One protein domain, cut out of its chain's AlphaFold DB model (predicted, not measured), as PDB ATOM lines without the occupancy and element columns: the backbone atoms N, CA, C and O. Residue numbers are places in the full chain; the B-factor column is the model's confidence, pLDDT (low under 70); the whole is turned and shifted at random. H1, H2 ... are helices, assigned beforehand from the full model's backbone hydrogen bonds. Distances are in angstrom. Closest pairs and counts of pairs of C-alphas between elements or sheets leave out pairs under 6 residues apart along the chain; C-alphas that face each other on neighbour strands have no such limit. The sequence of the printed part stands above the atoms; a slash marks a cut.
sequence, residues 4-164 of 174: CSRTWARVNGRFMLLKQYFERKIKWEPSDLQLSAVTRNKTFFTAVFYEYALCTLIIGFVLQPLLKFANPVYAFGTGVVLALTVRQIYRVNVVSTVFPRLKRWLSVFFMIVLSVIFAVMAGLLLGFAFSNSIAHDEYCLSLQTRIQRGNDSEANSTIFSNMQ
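This is residues 4 to 164 of the 174 residues of an uncharacterized protein of Brenneria sp. CFCC 11842 (UniProt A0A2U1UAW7). A long, loose up-and-down bundle is made by H2, H3 and H4; H4 runs on beyond the other two, H5 folds back on its far end, and H1 sticks out as a free arm. The printed part has 161 residues with five named helices, H1 to H5, no named strand: all helix. It is extended, radius of gyration of the C-alphas 27.3 A, spanning 89 by 51 by 21 A.

Find C-alpha 101 at (205.634, 106.703, 126.284); H4 runs 70.2 A to residue 148. Look for H3 at residues 72 to 98, H2 at 32 to 67, H5 at 153 to 162, and H1 at 4 to 26, beginning at (245.138, 97.833, 134.667).

H4, the hub, forms hairpins with H3 (C-alphas of Ser 96 and Arg 104 closest, 5.4 A) and H5 (Ile 147 and Ser 153, 4.6 A). H2's residues 34 to 45 alone touch H3. Every O i to N i+4 pair is within hydrogen-bond range in H1, H4 and H5; 30 of 32 in H2, 20 of 23 in H3.

The printed part has no cut; pLDDT is under 70 at 33 residues, among them 96 to 103.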
ATOM      1  N   CYS A   4     245.291  97.237 136.006       48.66
ATOM      2  CA  CYS A   4     245.138  97.833 134.667       48.66
ATOM      3  C   CYS A   4     244.382  96.927 133.664       48.66
ATOM      4  O   CYS A   4     243.612  97.403 132.835       48.66
ATOM      5  N   SER A   5     244.524  95.601 133.785       51.69
ATOM      6  CA  SER A   5     243.799  94.632 132.941       51.69
ATOM      7  C   SER A   5     242.297  94.574 133.277       51.69
ATOM      8  O   SER A   5     241.444  94.492 132.391       51.69
ATOM      9  N   ARG A   6     241.939  94.726 134.564       52.97
ATOM     10  CA  ARG A   6     240.538  94.714 135.023       52.97
ATOM     11  C   ARG A   6     239.765  95.979 134.640       52.97
ATOM     12  O   ARG A   6     238.558  95.897 134.416       52.97
ATOM     13  N   THR A   7     240.422  97.136 134.553       53.97
ATOM     14  CA  THR A   7     239.799  98.382 134.074       53.97
ATOM     15  C   THR A   7     239.599  98.372 132.560       53.97
ATOM     16  O   THR A   7     238.515  98.738 132.106       53.97
ATOM     17  N   TRP A   8     240.560  97.858 131.787       49.31
ATOM     18  CA  TRP A   8     240.430  97.715 130.329       49.31
ATOM     19  C   TRP A   8     239.285  96.780 129.915       49.31
ATOM     20  O   TRP A   8     238.468  97.145 129.068       49.31
ATOM     21  N   ALA A   9     239.139  95.625 130.572       57.69
ATOM     22  CA  ALA A   9     238.032  94.697 130.307       57.69
ATOM     23  C   ALA A   9     236.649  95.319 130.597       57.69
ATOM     24  O   ALA A   9     235.680  95.086 129.871       57.69
ATOM     25  N   ARG A  10     236.555  96.165 131.631       58.12
ATOM     26  CA  ARG A  10     235.307  96.831 132.036       58.12
ATOM     27  C   ARG A  10     234.914  97.970 131.085       58.12
ATOM     28  O   ARG A  10     233.724  98.170 130.834       58.12
ATOM     29  N   VAL A  11     235.895  98.689 130.534       61.09
ATOM     30  CA  VAL A  11     235.679  99.723 129.507       61.09
ATOM     31  C   VAL A  11     235.261  99.085 128.178       61.09
ATOM     32  O   VAL A  11     234.272  99.523 127.588       61.09
ATOM     33  N   ASN A  12     235.911  97.991 127.765       61.66
ATOM     34  CA  ASN A  12     235.551  97.264 126.540       61.66
ATOM     35  C   ASN A  12     234.137  96.663 126.597       61.66
ATOM     36  O   ASN A  12     233.383  96.773 125.631       61.66
ATOM     37  N   GLY A  13     233.733  96.092 127.738       65.00
ATOM     38  CA  GLY A  13     232.375  95.563 127.917       65.00
ATOM     39  C   GLY A  13     231.290  96.643 127.815       65.00
ATOM     40  O   GLY A  13     230.259  96.437 127.174       65.00
ATOM     41  N   ARG A  14     231.538  97.837 128.376       67.19
ATOM     42  CA  ARG A  14     230.622  98.985 128.236       67.19
ATOM     43  C   ARG A  14     230.546  99.492 126.800       67.19
ATOM     44  O   ARG A  14     229.453  99.813 126.341       67.19
ATOM     45  N   PHE A  15     231.669  99.527 126.086       67.06
ATOM     46  CA  PHE A  15     231.704  99.938 124.683       67.06
ATOM     47  C   PHE A  15     230.939  98.957 123.782       67.06
ATOM     48  O   PHE A  15     230.181  99.374 122.909       67.06
ATOM     49  N   MET A  16     231.054  97.655 124.052       69.19
ATOM     50  CA  MET A  16     230.331  96.607 123.329       69.19
ATOM     51  C   MET A  16     228.812  96.678 123.560       69.19
ATOM     52  O   MET A  16     228.043  96.579 122.604       69.19
ATOM     53  N   LEU A  17     228.367  96.945 124.795       71.38
ATOM     54  CA  LEU A  17     226.947  97.182 125.100       71.38
ATOM     55  C   LEU A  17     226.413  98.450 124.425       71.38
ATOM     56  O   LEU A  17     225.289  98.452 123.919       71.38
ATOM     57  N   LEU A  18     227.220  99.515 124.374       66.50
ATOM     58  CA  LEU A  18     226.865 100.751 123.675       66.50
ATOM     59  C   LEU A  18     226.719 100.504 122.168       66.50
ATOM     60  O   LEU A  18     225.736 100.933 121.566       66.50
ATOM     61  N   LYS A  19     227.656  99.756 121.574       70.50
ATOM     62  CA  LYS A  19     227.627  99.372 120.160       70.50
ATOM     63  C   LYS A  19     226.396  98.523 119.837       70.50
ATOM     64  O   LYS A  19     225.668  98.857 118.911       70.50
ATOM     65  N   GLN A  20     226.084  97.510 120.649       69.44
ATOM     66  CA  GLN A  20     224.869  96.699 120.485       69.44
ATOM     67  C   GLN A  20     223.573  97.498 120.689       69.44
ATOM     68  O   GLN A  20     222.545  97.178 120.092       69.44
ATOM     69  N   TYR A  21     223.581  98.520 121.548       66.81
ATOM     70  CA  TYR A  21     222.448  99.434 121.703       66.81
ATOM     71  C   TYR A  21     222.271 100.315 120.459       66.81
ATOM     72  O   TYR A  21     221.145 100.474 119.988       66.81
ATOM     73  N   PHE A  22     223.363 100.843 119.898       59.59
ATOM     74  CA  PHE A  22     223.336 101.616 118.655       59.59
ATOM     75  C   PHE A  22     222.927 100.763 117.453       59.59
ATOM     76  O   PHE A  22     222.033 101.172 116.722       59.59
ATOM     77  N   GLU A  23     223.475  99.560 117.289       57.91
ATOM     78  CA  GLU A  23     223.102  98.648 116.200       57.91
ATOM     79  C   GLU A  23     221.629  98.228 116.276       57.91
ATOM     80  O   GLU A  23     220.940  98.241 115.259       57.91
ATOM     81  N   ARG A  24     221.094  97.957 117.477       57.06
ATOM     82  CA  ARG A  24     219.651  97.699 117.657       57.06
ATOM     83  C   ARG A  24     218.775  98.916 117.358       57.06
ATOM     84  O   ARG A  24     217.640  98.746 116.933       57.06
ATOM     85  N   LYS A  25     219.286 100.131 117.563       55.34
ATOM     86  CA  LYS A  25     218.600 101.379 117.192       55.34
ATOM     87  C   LYS A  25     218.654 101.661 115.691       55.34
ATOM     88  O   LYS A  25     217.726 102.268 115.177       55.34
ATOM     89  N   ILE A  26     219.739 101.261 115.024       55.94
ATOM     90  CA  ILE A  26     219.963 101.450 113.582       55.94
ATOM     91  C   ILE A  26     219.162 100.423 112.767       55.94
ATOM     92  O   ILE A  26     218.659 100.765 111.707       55.94
ATOM     93  N   LYS A  27     218.985  99.195 113.276       46.84
ATOM     94  CA  LYS A  27     218.140  98.153 112.657       46.84
ATOM     95  C   LYS A  27     216.639  98.296 112.925       46.84
ATOM     96  O   LYS A  27     215.863  97.461 112.472       46.84
ATOM     97  N   TRP A  28     216.228  99.289 113.708       56.16
ATOM     98  CA  TRP A  28     214.814  99.515 113.965       56.16
ATOM     99  C   TRP A  28     214.206 100.265 112.778       56.16
ATOM    100  O   TRP A  28     214.453 101.456 112.593       56.16
ATOM    101  N   GLU A  29     213.437  99.545 111.969       62.72
ATOM    102  CA  GLU A  29     212.680 100.092 110.847       62.72
ATOM    103  C   GLU A  29     211.239 100.370 111.319       62.72
ATOM    104  O   GLU A  29     210.622  99.495 111.939       62.72
ATOM    105  N   PRO A  30     210.712 101.596 111.140       62.59
ATOM    106  CA  PRO A  30     209.354 101.926 111.559       62.59
ATOM    107  C   PRO A  30     208.345 101.144 110.713       62.59
ATOM    108  O   PRO A  30     208.527 100.997 109.509       62.59
ATOM    109  N   SER A  31     207.255 100.671 111.320       74.00
ATOM    110  CA  SER A  31     206.207  99.983 110.556       74.00
ATOM    111  C   SER A  31     205.484 100.940 109.596       74.00
ATOM    112  O   SER A  31     205.381 102.138 109.871       74.00
ATOM    113  N   ASP A  32     204.902 100.430 108.507       77.44
ATOM    114  CA  ASP A  32     204.154 101.248 107.528       77.44
ATOM    115  C   ASP A  32     203.009 102.056 108.172       77.44
ATOM    116  O   ASP A  32     202.714 103.195 107.794       77.44
ATOM    117  N   LEU A  33     202.394 101.503 109.224       75.75
ATOM    118  CA  LEU A  33     201.388 102.187 110.041       75.75
ATOM    119  C   LEU A  33     201.978 103.401 110.785       75.75
ATOM    120  O   LEU A  33     201.349 104.453 110.890       75.75
ATOM    121  N   GLN A  34     203.201 103.277 111.300       74.31
ATOM    122  CA  GLN A  34     203.911 104.377 111.949       74.31
ATOM    123  C   GLN A  34     204.365 105.427 110.933       74.31
ATOM    124  O   GLN A  34     204.262 106.625 111.202       74.31
ATOM    125  N   LEU A  35     204.810 104.998 109.752       76.94
ATOM    126  CA  LEU A  35     205.259 105.886 108.683       76.94
ATOM    127  C   LEU A  35     204.108 106.730 108.108       76.94
ATOM    128  O   LEU A  35     204.243 107.947 107.939       76.94
ATOM    129  N   SER A  36     202.947 106.113 107.881       81.88
ATOM    130  CA  SER A  36     201.729 106.809 107.440       81.88
ATOM    131  C   SER A  36     201.203 107.783 108.502       81.88
ATOM    132  O   SER A  36     200.855 108.921 108.174       81.88
ATOM    133  N   ALA A  37     201.231 107.407 109.787       77.56
ATOM    134  CA  ALA A  37     200.851 108.291 110.891       77.56
ATOM    135  C   ALA A  37     201.781 109.512 111.025       77.56
ATOM    136  O   ALA A  37     201.308 110.638 111.201       77.56
ATOM    137  N   VAL A  38     203.099 109.315 110.907       82.38
ATOM    138  CA  VAL A  38     204.088 110.409 110.903       82.38
ATOM    139  C   VAL A  38     203.850 111.340 109.718       82.38
ATOM    140  O   VAL A  38     203.836 112.556 109.898       82.38
ATOM    141  N   THR A  39     203.622 110.785 108.526       83.06
ATOM    142  CA  THR A  39     203.357 111.572 107.313       83.06
ATOM    143  C   THR A  39     202.107 112.427 107.479       83.06
ATOM    144  O   THR A  39     202.165 113.633 107.253       83.06
ATOM    145  N   ARG A  40     201.007 111.852 107.982       83.00
ATOM    146  CA  ARG A  40     199.764 112.593 108.244       83.00
ATOM    147  C   ARG A  40     199.971 113.738 109.236       83.00
ATOM    148  O   ARG A  40     199.550 114.864 108.978       83.00
ATOM    149  N   ASN A  41     200.642 113.465 110.355       83.25
ATOM    150  CA  ASN A  41     200.899 114.477 111.379       83.25
ATOM    151  C   ASN A  41     201.868 115.558 110.900       83.25
ATOM    152  O   ASN A  41     201.725 116.715 111.288       83.25
ATOM    153  N   LYS A  42     202.837 115.203 110.048       85.69
ATOM    154  CA  LYS A  42     203.730 116.165 109.405       85.69
ATOM    155  C   LYS A  42     202.937 117.114 108.513       85.69
ATOM    156  O   LYS A  42     203.080 118.318 108.677       85.69
ATOM    157  N   THR A  43     202.075 116.595 107.637       85.62
ATOM    158  CA  THR A  43     201.251 117.425 106.743       85.62
ATOM    159  C   THR A  43     200.340 118.363 107.533       85.62
ATOM    160  O   THR A  43     200.285 119.554 107.237       85.62
ATOM    161  N   PHE A  44     199.695 117.857 108.590       86.56
ATOM    162  CA  PHE A  44     198.872 118.677 109.481       86.56
ATOM    163  C   PHE A  44     199.690 119.770 110.182       86.56
ATOM    164  O   PHE A  44     199.312 120.937 110.164       86.56
ATOM    165  N   PHE A  45     200.847 119.415 110.754       87.94
ATOM    166  CA  PHE A  45     201.733 120.383 111.398       87.94
ATOM    167  C   PHE A  45     202.209 121.458 110.418       87.94
ATOM    168  O   PHE A  45     202.253 122.629 110.774       87.94
ATOM    169  N   THR A  46     202.553 121.075 109.189       88.19
ATOM    170  CA  THR A  46     202.993 122.009 108.151       88.19
ATOM    171  C   THR A  46     201.899 123.014 107.797       88.19
ATOM    172  O   THR A  46     202.196 124.203 107.729       88.19
ATOM    173  N   ALA A  47     200.645 122.576 107.639       87.44
ATOM    174  CA  ALA A  47     199.524 123.479 107.374       87.44
ATOM    175  C   ALA A  47     199.330 124.496 108.513       87.44
ATOM    176  O   ALA A  47     199.360 125.703 108.278       87.44
ATOM    177  N   VAL A  48     199.256 124.013 109.759       87.50
ATOM    178  CA  VAL A  48     199.119 124.870 110.952       87.50
ATOM    179  C   VAL A  48     200.309 125.824 111.102       87.50
ATOM    180  O   VAL A  48     200.147 126.981 111.482       87.50
ATOM    181  N   PHE A  49     201.523 125.363 110.794       89.31
ATOM    182  CA  PHE A  49     202.722 126.192 110.866       89.31
ATOM    183  C   PHE A  49     202.700 127.336 109.844       89.31
ATOM    184  O   PHE A  49     203.110 128.445 110.182       89.31
ATOM    185  N   TYR A  50     202.212 127.096 108.624       89.75
ATOM    186  CA  TYR A  50     202.081 128.154 107.621       89.75
ATOM    187  C   TYR A  50     201.068 129.222 108.037       89.75
ATOM    188  O   TYR A  50     201.372 130.410 107.925       89.75
ATOM    189  N   GLU A  51     199.916 128.822 108.578       90.19
ATOM    190  CA  GLU A  51     198.933 129.766 109.125       90.19
ATOM    191  C   GLU A  51     199.529 130.592 110.271       90.19
ATOM    192  O   GLU A  51     199.436 131.821 110.278       90.19
ATOM    193  N   TYR A  52     200.225 129.936 111.203       87.75
ATOM    194  CA  TYR A  52     200.923 130.612 112.297       87.75
ATOM    195  C   TYR A  52     201.965 131.621 111.791       87.75
ATOM    196  O   TYR A  52     202.035 132.748 112.290       87.75
ATOM    197  N   ALA A  53     202.778 131.240 110.803       88.75
ATOM    198  CA  ALA A  53     203.801 132.110 110.232       88.75
ATOM    199  C   ALA A  53     203.177 133.349 109.576       88.75
ATOM    200  O   ALA A  53     203.656 134.463 109.793       88.75
ATOM    201  N   LEU A  54     202.079 133.172 108.839       91.38
ATOM    202  CA  LEU A  54     201.355 134.266 108.196       91.38
ATOM    203  C   LEU A  54     200.759 135.230 109.233       91.38
ATOM    204  O   LEU A  54     200.977 136.438 109.139       91.38
ATOM    205  N   CYS A  55     200.107 134.712 110.277       90.31
ATOM    206  CA  CYS A  55     199.613 135.530 111.389       90.31
ATOM    207  C   CYS A  55     200.743 136.291 112.095       90.31
ATOM    208  O   CYS A  55     200.603 137.475 112.396       90.31
ATOM    209  N   THR A  56     201.886 135.640 112.322       85.38
ATOM    210  CA  THR A  56     203.045 136.265 112.979       85.38
ATOM    211  C   THR A  56     203.623 137.403 112.140       85.38
ATOM    212  O   THR A  56     204.006 138.430 112.697       85.38
ATOM    213  N   LEU A  57     203.652 137.265 110.811       87.94
ATOM    214  CA  LEU A  57     204.070 138.343 109.912       87.94
ATOM    215  C   LEU A  57     203.129 139.546 110.008       87.94
ATOM    216  O   LEU A  57     203.606 140.666 110.177       87.94
ATOM    217  N   ILE A  58     201.812 139.322 109.968       90.12
ATOM    218  CA  ILE A  58     200.814 140.398 110.098       90.12
ATOM    219  C   ILE A  58     200.988 141.129 111.432       90.12
ATOM    220  O   ILE A  58     201.087 142.354 111.465       90.12
ATOM    221  N   ILE A  59     201.085 140.379 112.532       86.06
ATOM    222  CA  ILE A  59     201.306 140.931 113.874       86.06
ATOM    223  C   ILE A  59     202.628 141.708 113.923       86.06
ATOM    224  O   ILE A  59     202.670 142.814 114.454       86.06
ATOM    225  N   GLY A  60     203.695 141.176 113.326       84.50
ATOM    226  CA  GLY A  60     204.994 141.843 113.240       84.50
ATOM    227  C   GLY A  60     204.932 143.186 112.513       84.50
ATOM    228  O   GLY A  60     205.521 144.154 112.989       84.50
ATOM    229  N   PHE A  61     204.173 143.278 111.417       86.69
ATOM    230  CA  PHE A  61     203.932 144.545 110.717       86.69
ATOM    231  C   PHE A  61     203.173 145.551 111.587       86.69
ATOM    232  O   PHE A  61     203.550 146.719 111.647       86.69
ATOM    233  N   VAL A  62     202.142 145.106 112.310       85.38
ATOM    234  CA  VAL A  62     201.362 145.983 113.202       85.38
ATOM    235  C   VAL A  62     202.194 146.458 114.399       85.38
ATOM    236  O   VAL A  62     202.078 147.612 114.806       85.38
ATOM    237  N   LEU A  63     203.064 145.604 114.948       84.94
ATOM    238  CA  LEU A  63     203.938 145.941 116.077       84.94
ATOM    239  C   LEU A  63     205.265 146.597 115.675       84.94
ATOM    240  O   LEU A  63     206.012 147.027 116.554       84.94
ATOM    241  N   GLN A  64     205.564 146.735 114.384       83.94
ATOM    242  CA  GLN A  64     206.776 147.383 113.883       83.94
ATOM    243  C   GLN A  64     207.081 148.760 114.520       83.94
ATOM    244  O   GLN A  64     208.231 148.973 114.916       83.94
ATOM    245  N   PRO A  65     206.112 149.689 114.700       80.75
ATOM    246  CA  PRO A  65     206.385 150.969 115.355       80.75
ATOM    247  C   PRO A  65     206.724 150.838 116.842       80.75
ATOM    248  O   PRO A  65     207.373 151.730 117.375       80.75
ATOM    249  N   LEU A  66     206.310 149.756 117.501       81.75
ATOM    250  CA  LEU A  66     206.613 149.493 118.907       81.75
ATOM    251  C   LEU A  66     207.961 148.776 119.059       81.75
ATOM    252  O   LEU A  66     208.740 149.079 119.958       81.75
ATOM    253  N   LEU A  67     208.278 147.873 118.128       79.50
ATOM    254  CA  LEU A  67     209.535 147.123 118.095       79.50
ATOM    255  C   LEU A  67     210.770 148.023 117.973       79.50
ATOM    256  O   LEU A  67     211.834 147.635 118.446       79.50
ATOM    257  N   LYS A  68     210.643 149.237 117.420       82.75
ATOM    258  CA  LYS A  68     211.747 150.215 117.382       82.75
ATOM    259  C   LYS A  68     212.221 150.646 118.779       82.75
ATOM    260  O   LYS A  68     213.354 151.087 118.924       82.75
ATOM    261  N   PHE A  69     211.361 150.516 119.792       83.12
ATOM    262  CA  PHE A  69     211.659 150.827 121.192       83.12
ATOM    263  C   PHE A  69     212.013 149.586 122.020       83.12
ATOM    264  O   PHE A  69     212.359 149.695 123.202       83.12
ATOM    265  N   ALA A  70     211.916 148.398 121.420       83.75
ATOM    266  CA  ALA A  70     212.293 147.155 122.062       83.75
ATOM    267  C   ALA A  70     213.819 147.017 122.099       83.75
ATOM    268  O   ALA A  70     214.529 147.372 121.159       83.75
ATOM    269  N   ASN A  71     214.335 146.441 123.183       84.69
ATOM    270  CA  ASN A  71     215.759 146.158 123.285       84.69
ATOM    271  C   ASN A  71     216.122 144.943 122.392       84.69
ATOM    272  O   ASN A  71     215.531 143.865 122.551       84.69
ATOM    273  N   PRO A  72     217.104 145.081 121.478       83.25
ATOM    274  CA  PRO A  72     217.426 144.060 120.479       83.25
ATOM    275  C   PRO A  72     217.904 142.738 121.092       83.25
ATOM    276  O   PRO A  72     217.682 141.679 120.506       83.25
ATOM    277  N   VAL A  73     218.505 142.764 122.286       85.88
ATOM    278  CA  VAL A  73     218.954 141.553 122.994       85.88
ATOM    279  C   VAL A  73     217.759 140.694 123.402       85.88
ATOM    280  O   VAL A  73     217.757 139.481 123.182       85.88
ATOM    281  N   TYR A  74     216.708 141.318 123.938       81.81
ATOM    282  CA  TYR A  74     215.480 140.610 124.302       81.81
ATOM    283  C   TYR A  74     214.718 140.146 123.061       81.81
ATOM    284  O   TYR A  74     214.142 139.059 123.082       81.81
ATOM    285  N   ALA A  75     214.752 140.920 121.970       84.62
ATOM    286  CA  ALA A  75     214.141 140.527 120.699       84.62
ATOM    287  C   ALA A  75     214.803 139.269 120.137       84.62
ATOM    288  O   ALA A  75     214.125 138.287 119.828       84.62
ATOM    289  N   PHE A  76     216.135 139.258 120.104       86.75
ATOM    290  CA  PHE A  76     216.908 138.099 119.683       86.75
ATOM    291  C   PHE A  76     216.653 136.889 120.591       86.75
ATOM    292  O   PHE A  76     216.333 135.805 120.100       86.75
ATOM    293  N   GLY A  77     216.716 137.074 121.913       86.94
ATOM    294  CA  GLY A  77     216.458 136.008 122.884       86.94
ATOM    295  C   GLY A  77     215.063 135.398 122.732       86.94
ATOM    296  O   GLY A  77     214.921 134.176 122.688       86.94
ATOM    297  N   THR A  78     214.039 136.236 122.562       87.19
ATOM    298  CA  THR A  78     212.655 135.796 122.334       87.19
ATOM    299  C   THR A  78     212.536 134.989 121.040       87.19
ATOM    300  O   THR A  78     211.904 133.932 121.031       87.19
ATOM    301  N   GLY A  79     213.209 135.418 119.966       87.44
ATOM    302  CA  GLY A  79     213.269 134.682 118.700       87.44
ATOM    303  C   GLY A  79     213.944 133.311 118.823       87.44
ATOM    304  O   GLY A  79     213.433 132.316 118.303       87.44
ATOM    305  N   VAL A  80     215.050 133.219 119.568       89.81
ATOM    306  CA  VAL A  80     215.744 131.945 119.826       89.81
ATOM    307  C   VAL A  80     214.849 130.986 120.613       89.81
ATOM    308  O   VAL A  80     214.715 129.817 120.238       89.81
ATOM    309  N   VAL A  81     214.199 131.466 121.677       90.75
ATOM    310  CA  VAL A  81     213.277 130.643 122.477       90.75
ATOM    311  C   VAL A  81     212.095 130.178 121.626       90.75
ATOM    312  O   VAL A  81     211.719 129.005 121.694       90.75
ATOM    313  N   LEU A  82     211.549 131.043 120.767       89.12
ATOM    314  CA  LEU A  82     210.480 130.670 119.843       89.12
ATOM    315  C   LEU A  82     210.917 129.546 118.895       89.12
ATOM    316  O   LEU A  82     210.216 128.542 118.769       89.12
ATOM    317  N   ALA A  83     212.099 129.659 118.285       89.44
ATOM    318  CA  ALA A  83     212.633 128.633 117.388       89.44
ATOM    319  C   ALA A  83     212.806 127.277 118.096       89.44
ATOM    320  O   ALA A  83     212.454 126.223 117.552       89.44
ATOM    321  N   LEU A  84     213.298 127.290 119.339       88.44
ATOM    322  CA  LEU A  84     213.404 126.085 120.165       88.44
ATOM    323  C   LEU A  84     212.027 125.501 120.500       88.44
ATOM    324  O   LEU A  84     211.855 124.281 120.443       88.44
ATOM    325  N   THR A  85     211.048 126.354 120.796       88.62
ATOM    326  CA  THR A  85     209.669 125.953 121.100       88.62
ATOM    327  C   THR A  85     209.029 125.270 119.893       88.62
ATOM    328  O   THR A  85     208.583 124.128 120.007       88.62
ATOM    329  N   VAL A  86     209.090 125.884 118.705       87.69
ATOM    330  CA  VAL A  86     208.575 125.305 117.446       87.69
ATOM    331  C   VAL A  86     209.220 123.949 117.158       87.69
ATOM    332  O   VAL A  86     208.526 122.978 116.843       87.69
ATOM    333  N   ARG A  87     210.542 123.833 117.336       87.75
ATOM    334  CA  ARG A  87     211.256 122.558 117.180       87.75
ATOM    335  C   ARG A  87     210.727 121.482 118.130       87.75
ATOM    336  O   ARG A  87     210.607 120.323 117.722       87.75
ATOM    337  N   GLN A  88     210.441 121.823 119.387       85.38
ATOM    338  CA  GLN A  88     209.888 120.853 120.334       85.38
ATOM    339  C   GLN A  88     208.436 120.502 120.020       85.38
ATOM    340  O   GLN A  88     208.093 119.324 120.089       85.38
ATOM    341  N   ILE A  89     207.613 121.460 119.586       85.38
ATOM    342  CA  ILE A  89     206.241 121.190 119.133       85.38
ATOM    343  C   ILE A  89     206.261 120.199 117.960       85.38
ATOM    344  O   ILE A  89     205.523 119.214 117.980       85.38
ATOM    345  N   TYR A  90     207.157 120.382 116.982       84.88
ATOM    346  CA  TYR A  90     207.337 119.422 115.886       84.88
ATOM    347  C   TYR A  90     207.721 118.030 116.407       84.88
ATOM    348  O   TYR A  90     207.138 117.020 116.014       84.88
ATOM    349  N   ARG A  91     208.681 117.951 117.338       82.50
ATOM    350  CA  ARG A  91     209.089 116.671 117.942       82.50
ATOM    351  C   ARG A  91     207.947 115.979 118.676       82.50
ATOM    352  O   ARG A  91     207.813 114.763 118.553       82.50
ATOM    353  N   VAL A  92     207.124 116.729 119.401       81.88
ATOM    354  CA  VAL A  92     205.967 116.198 120.129       81.88
ATOM    355  C   VAL A  92     204.883 115.727 119.160       81.88
ATOM    356  O   VAL A  92     204.411 114.601 119.292       81.88
ATOM    357  N   ASN A  93     204.513 116.523 118.161       78.56
ATOM    358  CA  ASN A  93     203.378 116.203 117.289       78.56
ATOM    359  C   ASN A  93     203.711 115.207 116.171       78.56
ATOM    360  O   ASN A  93     202.875 114.374 115.816       78.56
ATOM    361  N   VAL A  94     204.932 115.258 115.635       77.75
ATOM    362  CA  VAL A  94     205.331 114.456 114.469       77.75
ATOM    363  C   VAL A  94     206.189 113.263 114.868       77.75
ATOM    364  O   VAL A  94     205.950 112.160 114.396       77.75
ATOM    365  N   VAL A  95     207.169 113.450 115.758       71.12
ATOM    366  CA  VAL A  95     208.183 112.416 116.048       71.12
ATOM    367  C   VAL A  95     207.817 111.560 117.271       71.12
ATOM    368  O   VAL A  95     208.272 110.426 117.400       71.12
ATOM    369  N   SER A  96     206.976 112.044 118.189       66.06
ATOM    370  CA  SER A  96     206.610 111.270 119.390       66.06
ATOM    371  C   SER A  96     205.676 110.088 119.116       66.06
ATOM    372  O   SER A  96     205.548 109.214 119.971       66.06
ATOM    373  N   THR A  97     205.076 110.025 117.924       61.72
ATOM    374  CA  THR A  97     204.252 108.900 117.446       61.72
ATOM    375  C   THR A  97     205.045 107.599 117.324       61.72
ATOM    376  O   THR A  97     204.466 106.522 117.420       61.72
ATOM    377  N   VAL A  98     206.369 107.700 117.171       61.22
ATOM    378  CA  VAL A  98     207.289 106.566 117.012       61.22
ATOM    379  C   VAL A  98     208.139 106.287 118.258       61.22
ATOM    380  O   VAL A  98     208.874 105.303 118.296       61.22
ATOM    381  N   PHE A  99     208.035 107.108 119.312       61.81
ATOM    382  CA  PHE A  99     208.817 106.940 120.540       61.81
ATOM    383  C   PHE A  99     208.032 106.279 121.689       61.81
ATOM    384  O   PHE A  99     206.825 106.475 121.823       61.81
ATOM    385  N   PRO A 100     208.721 105.557 122.597       61.19
ATOM    386  CA  PRO A 100     208.101 105.001 123.800       61.19
ATOM    387  C   PRO A 100     207.536 106.097 124.725       61.19
ATOM    388  O   PRO A 100     208.105 107.189 124.834       61.19
ATOM    389  N   ARG A 101     206.437 105.781 125.438       63.50
ATOM    390  CA  ARG A 101     205.634 106.703 126.284       63.50
ATOM    391  C   ARG A 101     206.456 107.630 127.189       63.50
ATOM    392  O   ARG A 101     206.138 108.812 127.285       63.50
ATOM    393  N   LEU A 102     207.528 107.130 127.807       60.94
ATOM    394  CA  LEU A 102     208.371 107.910 128.725       60.94
ATOM    395  C   LEU A 102     209.094 109.075 128.021       60.94
ATOM    396  O   LEU A 102     209.184 110.184 128.542       60.94
ATOM    397  N   LYS A 103     209.566 108.845 126.791       69.31
ATOM    398  CA  LYS A 103     210.283 109.852 125.997       69.31
ATOM    399  C   LYS A 103     209.330 110.906 125.423       69.31
ATOM    400  O   LYS A 103     209.721 112.059 125.249       69.31
ATOM    401  N   ARG A 104     208.068 110.526 125.188       73.19
ATOM    402  CA  ARG A 104     206.980 111.443 124.823       73.19
ATOM    403  C   ARG A 104     206.641 112.393 125.972       73.19
ATOM    404  O   ARG A 104     206.568 113.592 125.735       73.19
ATOM    405  N   TRP A 105     206.519 111.885 127.199       75.88
ATOM    406  CA  TRP A 105     206.237 112.700 128.389       75.88
ATOM    407  C   TRP A 105     207.308 113.765 128.646       75.88
ATOM    408  O   TRP A 105     206.983 114.939 128.790       75.88
ATOM    409  N   LEU A 106     208.588 113.378 128.602       78.44
ATOM    410  CA  LEU A 106     209.706 114.323 128.709       78.44
ATOM    411  C   LEU A 106     209.643 115.402 127.619       78.44
ATOM    412  O   LEU A 106     209.806 116.581 127.910       78.44
ATOM    413  N   SER A 107     209.363 115.019 126.371       80.19
ATOM    414  CA  SER A 107     209.259 115.977 125.263       80.19
ATOM    415  C   SER A 107     208.097 116.961 125.440       80.19
ATOM    416  O   SER A 107     208.254 118.135 125.114       80.19
ATOM    417  N   VAL A 108     206.953 116.503 125.960       84.06
ATOM    418  CA  VAL A 108     205.797 117.360 126.278       84.06
ATOM    419  C   VAL A 108     206.135 118.317 127.421       84.06
ATOM    420  O   VAL A 108     205.854 119.506 127.316       84.06
ATOM    421  N   PHE A 109     206.800 117.833 128.472       85.44
ATOM    422  CA  PHE A 109     207.248 118.678 129.578       85.44
ATOM    423  C   PHE A 109     208.195 119.789 129.099       85.44
ATOM    424  O   PHE A 109     207.959 120.961 129.381       85.44
ATOM    425  N   PHE A 110     209.213 119.449 128.299       86.12
ATOM    426  CA  PHE A 110     210.125 120.443 127.719       86.12
ATOM    427  C   PHE A 110     209.409 121.457 126.822       86.12
ATOM    428  O   PHE A 110     209.765 122.633 126.836       86.12
ATOM    429  N   MET A 111     208.405 121.021 126.056       88.62
ATOM    430  CA  MET A 111     207.581 121.919 125.249       88.62
ATOM    431  C   MET A 111     206.836 122.925 126.136       88.62
ATOM    432  O   MET A 111     206.905 124.116 125.861       88.62
ATOM    433  N   ILE A 112     206.184 122.473 127.215       89.56
ATOM    434  CA  ILE A 112     205.453 123.358 128.139       89.56
ATOM    435  C   ILE A 112     206.401 124.379 128.777       89.56
ATOM    436  O   ILE A 112     206.109 125.571 128.765       89.56
ATOM    437  N   VAL A 113     207.551 123.926 129.284       91.69
ATOM    438  CA  VAL A 113     208.548 124.811 129.905       91.69
ATOM    439  C   VAL A 113     209.018 125.884 128.922       91.69
ATOM    440  O   VAL A 113     209.029 127.063 129.266       91.69
ATOM    441  N   LEU A 114     209.356 125.505 127.686       90.75
ATOM    442  CA  LEU A 114     209.774 126.468 126.664       90.75
ATOM    443  C   LEU A 114     208.658 127.445 126.284       90.75
ATOM    444  O   LEU A 114     208.938 128.631 126.137       90.75
ATOM    445  N   SER A 115     207.407 126.986 126.194       89.38
ATOM    446  CA  SER A 115     206.260 127.860 125.931       89.38
ATOM    447  C   SER A 115     206.046 128.891 127.042       89.38
ATOM    448  O   SER A 115     205.778 130.054 126.750       89.38
ATOM    449  N   VAL A 116     206.202 128.498 128.311       93.06
ATOM    450  CA  VAL A 116     206.114 129.432 129.449       93.06
ATOM    451  C   VAL A 116     207.249 130.452 129.396       93.06
ATOM    452  O   VAL A 116     207.000 131.649 129.517       93.06
ATOM    453  N   ILE A 117     208.484 130.004 129.151       92.75
ATOM    454  CA  ILE A 117     209.641 130.903 129.015       92.75
ATOM    455  C   ILE A 117     209.423 131.881 127.855       92.75
ATOM    456  O   ILE A 117     209.676 133.074 128.010       92.75
ATOM    457  N   PHE A 118     208.921 131.400 126.715       91.31
ATOM    458  CA  PHE A 118     208.588 132.248 125.573       91.31
ATOM    459  C   PHE A 118     207.566 133.322 125.953       91.31
ATOM    460  O   PHE A 118     207.802 134.495 125.680       91.31
ATOM    461  N   ALA A 119     206.470 132.943 126.618       90.19
ATOM    462  CA  ALA A 119     205.427 133.879 127.028       90.19
ATOM    463  C   ALA A 119     205.961 134.961 127.982       90.19
ATOM    464  O   ALA A 119     205.664 136.140 127.802       90.19
ATOM    465  N   VAL A 120     206.801 134.579 128.950       91.88
ATOM    466  CA  VAL A 120     207.439 135.528 129.875       91.88
ATOM    467  C   VAL A 120     208.374 136.480 129.127       91.88
ATOM    468  O   VAL A 120     208.285 137.692 129.311       91.88
ATOM    469  N   MET A 121     209.235 135.963 128.247       89.00
ATOM    470  CA  MET A 121     210.181 136.785 127.479       89.00
ATOM    471  C   MET A 121     209.468 137.742 126.519       89.00
ATOM    472  O   MET A 121     209.825 138.918 126.455       89.00
ATOM    473  N   ALA A 122     208.430 137.270 125.827       87.69
ATOM    474  CA  ALA A 122     207.603 138.102 124.958       87.69
ATOM    475  C   ALA A 122     206.867 139.193 125.754       87.69
ATOM    476  O   ALA A 122     206.841 140.347 125.328       87.69
ATOM    477  N   GLY A 123     206.329 138.855 126.931       88.50
ATOM    478  CA  GLY A 123     205.685 139.815 127.828       88.50
ATOM    479  C   GLY A 123     206.642 140.903 128.314       88.50
ATOM    480  O   GLY A 123     206.311 142.084 128.240       88.50
ATOM    481  N   LEU A 124     207.854 140.529 128.741       88.75
ATOM    482  CA  LEU A 124     208.888 141.490 129.137       88.75
ATOM    483  C   LEU A 124     209.309 142.383 127.969       88.75
ATOM    484  O   LEU A 124     209.390 143.596 128.129       88.75
ATOM    485  N   LEU A 125     209.538 141.804 126.789       88.50
ATOM    486  CA  LEU A 125     209.913 142.556 125.595       88.50
ATOM    487  C   LEU A 125     208.871 143.617 125.237       88.50
ATOM    488  O   LEU A 125     209.229 144.772 125.013       88.50
ATOM    489  N   LEU A 126     207.593 143.233 125.208       87.75
ATOM    490  CA  LEU A 126     206.503 144.158 124.919       87.75
ATOM    491  C   LEU A 126     206.346 145.194 126.030       87.75
ATOM    492  O   LEU A 126     206.205 146.373 125.727       87.75
ATOM    493  N   GLY A 127     206.437 144.785 127.296       86.44
ATOM    494  CA  GLY A 127     206.360 145.692 128.442       86.44
ATOM    495  C   GLY A 127     207.438 146.777 128.403       86.44
ATOM    496  O   GLY A 127     207.124 147.961 128.522       86.44
ATOM    497  N   PHE A 128     208.694 146.399 128.150       86.75
ATOM    498  CA  PHE A 128     209.782 147.364 127.978       86.75
ATOM    499  C   PHE A 128     209.575 148.253 126.750       86.75
ATOM    500  O   PHE A 128     209.781 149.460 126.839       86.75
ATOM    501  N   ALA A 129     209.136 147.688 125.624       87.94
ATOM    502  CA  ALA A 129     208.881 148.464 124.415       87.94
ATOM    503  C   ALA A 129     207.770 149.509 124.622       87.94
ATOM    504  O   ALA A 129     207.927 150.655 124.206       87.94
ATOM    505  N   PHE A 130     206.686 149.150 125.320       88.31
ATOM    506  CA  PHE A 130     205.617 150.082 125.688       88.31
ATOM    507  C   PHE A 130     206.104 151.168 126.644       88.31
ATOM    508  O   PHE A 130     205.873 152.346 126.383       88.31
ATOM    509  N   SER A 131     206.816 150.796 127.709       89.25
ATOM    510  CA  SER A 131     207.352 151.772 128.662       89.25
ATOM    511  C   SER A 131     208.300 152.766 127.983       89.25
ATOM    512  O   SER A 131     208.219 153.965 128.235       89.25
ATOM    513  N   ASN A 132     209.169 152.281 127.094       88.25
ATOM    514  CA  ASN A 132     210.095 153.124 126.340       88.25
ATOM    515  C   ASN A 132     209.370 154.010 125.321       88.25
ATOM    516  O   ASN A 132     209.768 155.155 125.129       88.25
ATOM    517  N   SER A 133     208.305 153.505 124.689       88.38
ATOM    518  CA  SER A 133     207.470 154.298 123.781       88.38
ATOM    519  C   SER A 133     206.830 155.477 124.509       88.38
ATOM    520  O   SER A 133     206.910 156.597 124.020       88.38
ATOM    521  N   ILE A 134     206.250 155.242 125.691       86.69
ATOM    522  CA  ILE A 134     205.612 156.296 126.496       86.69
ATOM    523  C   ILE A 134     206.646 157.345 126.913       86.69
ATOM    524  O   ILE A 134     206.441 158.534 126.691       86.69
ATOM    525  N   ALA A 135     207.795 156.908 127.440       87.56
ATOM    526  CA  ALA A 135     208.866 157.820 127.838       87.56
ATOM    527  C   ALA A 135     209.390 158.659 126.655       87.56
ATOM    528  O   ALA A 135     209.685 159.845 126.807       87.56
ATOM    529  N   HIS A 136     209.485 158.060 125.465       87.25
ATOM    530  CA  HIS A 136     209.870 158.768 124.249       87.25
ATOM    531  C   HIS A 136     208.822 159.812 123.838       87.25
ATOM    532  O   HIS A 136     209.179 160.938 123.493       87.25
ATOM    533  N   ASP A 137     207.534 159.471 123.902       87.00
ATOM    534  CA  ASP A 137     206.445 160.388 123.562       87.00
ATOM    535  C   ASP A 137     206.375 161.582 124.529       87.00
ATOM    536  O   ASP A 137     206.235 162.723 124.080       87.00
ATOM    537  N   GLU A 138     206.557 161.358 125.834       87.56
ATOM    538  CA  GLU A 138     206.646 162.424 126.843       87.56
ATOM    539  C   GLU A 138     207.845 163.351 126.597       87.56
ATOM    540  O   GLU A 138     207.733 164.583 126.664       87.56
ATOM    541  N   TYR A 139     209.002 162.774 126.260       87.25
ATOM    542  CA  TYR A 139     210.201 163.547 125.952       87.25
ATOM    543  C   TYR A 139     210.013 164.408 124.694       87.25
ATOM    544  O   TYR A 139     210.312 165.608 124.722       87.25
ATOM    545  N   CYS A 140     209.437 163.844 123.629       87.12
ATOM    546  CA  CYS A 140     209.105 164.574 122.405       87.12
ATOM    547  C   CYS A 140     208.133 165.738 122.663       87.12
ATOM    548  O   CYS A 140     208.341 166.835 122.138       87.12
ATOM    549  N   LEU A 141     207.116 165.544 123.511       88.00
ATOM    550  CA  LEU A 141     206.186 166.607 123.904       88.00
ATOM    551  C   LEU A 141     206.904 167.752 124.637       88.00
ATOM    552  O   LEU A 141     206.639 168.937 124.395       88.00
ATOM    553  N   SER A 142     207.847 167.408 125.518       87.00
ATOM    554  CA  SER A 142     208.635 168.397 126.258       87.00
ATOM    555  C   SER A 142     209.518 169.245 125.331       87.00
ATOM    556  O   SER A 142     209.568 170.470 125.480       87.00
ATOM    557  N   LEU A 143     210.148 168.621 124.327       85.44
ATOM    558  CA  LEU A 143     210.935 169.304 123.298       85.44
ATOM    559  C   LEU A 143     210.054 170.218 122.448       85.44
ATOM    560  O   LEU A 143     210.383 171.390 122.274       85.44
ATOM    561  N   GLN A 144     208.902 169.722 121.990       86.56
ATOM    562  CA  GLN A 144     207.949 170.513 121.211       86.56
ATOM    563  C   GLN A 144     207.494 171.764 121.977       86.56
ATOM    564  O   GLN A 144     207.454 172.858 121.415       86.56
ATOM    565  N   THR A 145     207.232 171.632 123.280       86.19
ATOM    566  CA  THR A 145     206.849 172.764 124.140       86.19
ATOM    567  C   THR A 145     207.978 173.795 124.271       86.19
ATOM    568  O   THR A 145     207.714 174.998 124.266       86.19
ATOM    569  N   ARG A 146     209.244 173.359 124.372       84.38
ATOM    570  CA  ARG A 146     210.410 174.268 124.432       84.38
ATOM    571  C   ARG A 146     210.618 175.022 123.119       84.38
ATOM    572  O   ARG A 146     210.819 176.234 123.161       84.38
ATOM    573  N   ILE A 147     210.483 174.332 121.985       85.12
ATOM    574  CA  ILE A 147     210.548 174.920 120.636       85.12
ATOM    575  C   ILE A 147     209.461 175.989 120.467       85.12
ATOM    576  O   ILE A 147     209.757 177.108 120.055       85.12
ATOM    577  N   GLN A 148     208.215 175.683 120.852       85.75
ATOM    578  CA  GLN A 148     207.089 176.626 120.762       85.75
ATOM    579  C   GLN A 148     207.268 177.871 121.639       85.75
ATOM    580  O   GLN A 148     206.819 178.952 121.271       85.75
ATOM    581  N   ARG A 149     207.935 177.735 122.790       86.31
ATOM    582  CA  ARG A 149     208.254 178.860 123.686       86.31
ATOM    583  C   ARG A 149     209.479 179.667 123.240       86.31
ATOM    584  O   ARG A 149     209.828 180.629 123.914       86.31
ATOM    585  N   GLY A 150     210.132 179.283 122.141       79.75
ATOM    586  CA  GLY A 150     211.303 179.976 121.603       79.75
ATOM    587  C   GLY A 150     212.599 179.746 122.385       79.75
ATOM    588  O   GLY A 150     213.579 180.435 122.125       79.75
ATOM    589  N   ASN A 151     212.633 178.790 123.321       79.00
ATOM    590  CA  ASN A 151     213.838 178.505 124.100       79.00
ATOM    591  C   ASN A 151     214.757 177.557 123.322       79.00
ATOM    592  O   ASN A 151     214.338 176.437 123.018       79.00
ATOM    593  N   ASP A 152     215.974 178.004 122.993       79.50
ATOM    594  CA  ASP A 152     216.980 177.251 122.225       79.50
ATOM    595  C   ASP A 152     216.372 176.495 121.028       79.50
ATOM    596  O   ASP A 152     216.604 175.303 120.823       79.50
ATOM    597  N   SER A 153     215.501 177.177 120.275       77.81
ATOM    598  CA  SER A 153     214.599 176.549 119.299       77.81
ATOM    599  C   SER A 153     215.341 175.784 118.194       77.81
ATOM    600  O   SER A 153     214.917 174.705 117.781       77.81
ATOM    601  N   GLU A 154     216.503 176.277 117.765       80.69
ATOM    602  CA  GLU A 154     217.354 175.622 116.764       80.69
ATOM    603  C   GLU A 154     218.004 174.330 117.304       80.69
ATOM    604  O   GLU A 154     217.923 173.269 116.685       80.69
ATOM    605  N   ALA A 155     218.554 174.365 118.521       83.44
ATOM    606  CA  ALA A 155     219.111 173.175 119.163       83.44
ATOM    607  C   ALA A 155     218.020 172.141 119.502       83.44
ATOM    608  O   ALA A 155     218.186 170.944 119.283       83.44
ATOM    609  N   ASN A 156     216.857 172.582 119.979       82.69
ATOM    610  CA  ASN A 156     215.768 171.672 120.329       82.69
ATOM    611  C   ASN A 156     215.086 171.071 119.088       82.69
ATOM    612  O   ASN A 156     214.695 169.904 119.121       82.69
ATOM    613  N   SER A 157     214.972 171.818 117.984       78.81
ATOM    614  CA  SER A 157     214.409 171.309 116.722       78.81
ATOM    615  C   SER A 157     215.317 170.290 116.035       78.81
ATOM    616  O   SER A 157     214.818 169.281 115.529       78.81
ATOM    617  N   THR A 158     216.641 170.478 116.083       86.50
ATOM    618  CA  THR A 158     217.593 169.468 115.589       86.50
ATOM    619  C   THR A 158     217.498 168.168 116.391       86.50
ATOM    620  O   THR A 158     217.426 167.092 115.796       86.50
ATOM    621  N   ILE A 159     217.390 168.242 117.723       83.50
ATOM    622  CA  ILE A 159     217.175 167.061 118.578       83.50
ATOM    623  C   ILE A 159     215.825 166.391 118.271       83.50
ATOM    624  O   ILE A 159     215.775 165.173 118.102       83.50
ATOM    625  N   PHE A 160     214.745 167.165 118.134       83.75
ATOM    626  CA  PHE A 160     213.408 166.655 117.801       83.75
ATOM    627  C   PHE A 160     213.389 165.898 116.461       83.75
ATOM    628  O   PHE A 160     212.812 164.812 116.365       83.75
ATOM    629  N   SER A 161     214.068 166.438 115.443       85.81
ATOM    630  CA  SER A 161     214.228 165.792 114.136       85.81
ATOM    631  C   SER A 161     215.073 164.518 114.227       85.81
ATOM    632  O   SER A 161     214.688 163.478 113.692       85.81
ATOM    633  N   ASN A 162     216.202 164.567 114.942       87.56
ATOM    634  CA  ASN A 162     217.109 163.423 115.090       87.56
ATOM    635  C   ASN A 162     216.470 162.253 115.850       87.56
ATOM    636  O   ASN A 162     216.739 161.097 115.527       87.56
ATOM    637  N   MET A 163     215.591 162.532 116.816       80.81
ATOM    638  CA  MET A 163     214.826 161.503 117.532       80.81
ATOM    639  C   MET A 163     213.600 160.999 116.758       80.81
ATOM    640  O   MET A 163     212.879 160.131 117.244       80.81
ATOM    641  N   GLN A 164     213.350 161.513 115.547       82.81
ATOM    642  CA  GLN A 164     212.180 161.159 114.737       82.81
ATOM    643  C   GLN A 164     210.862 161.342 115.513       82.81
ATOM    644  O   GLN A 164     209.923 160.544 115.387       82.81
TER     645      GLN A 164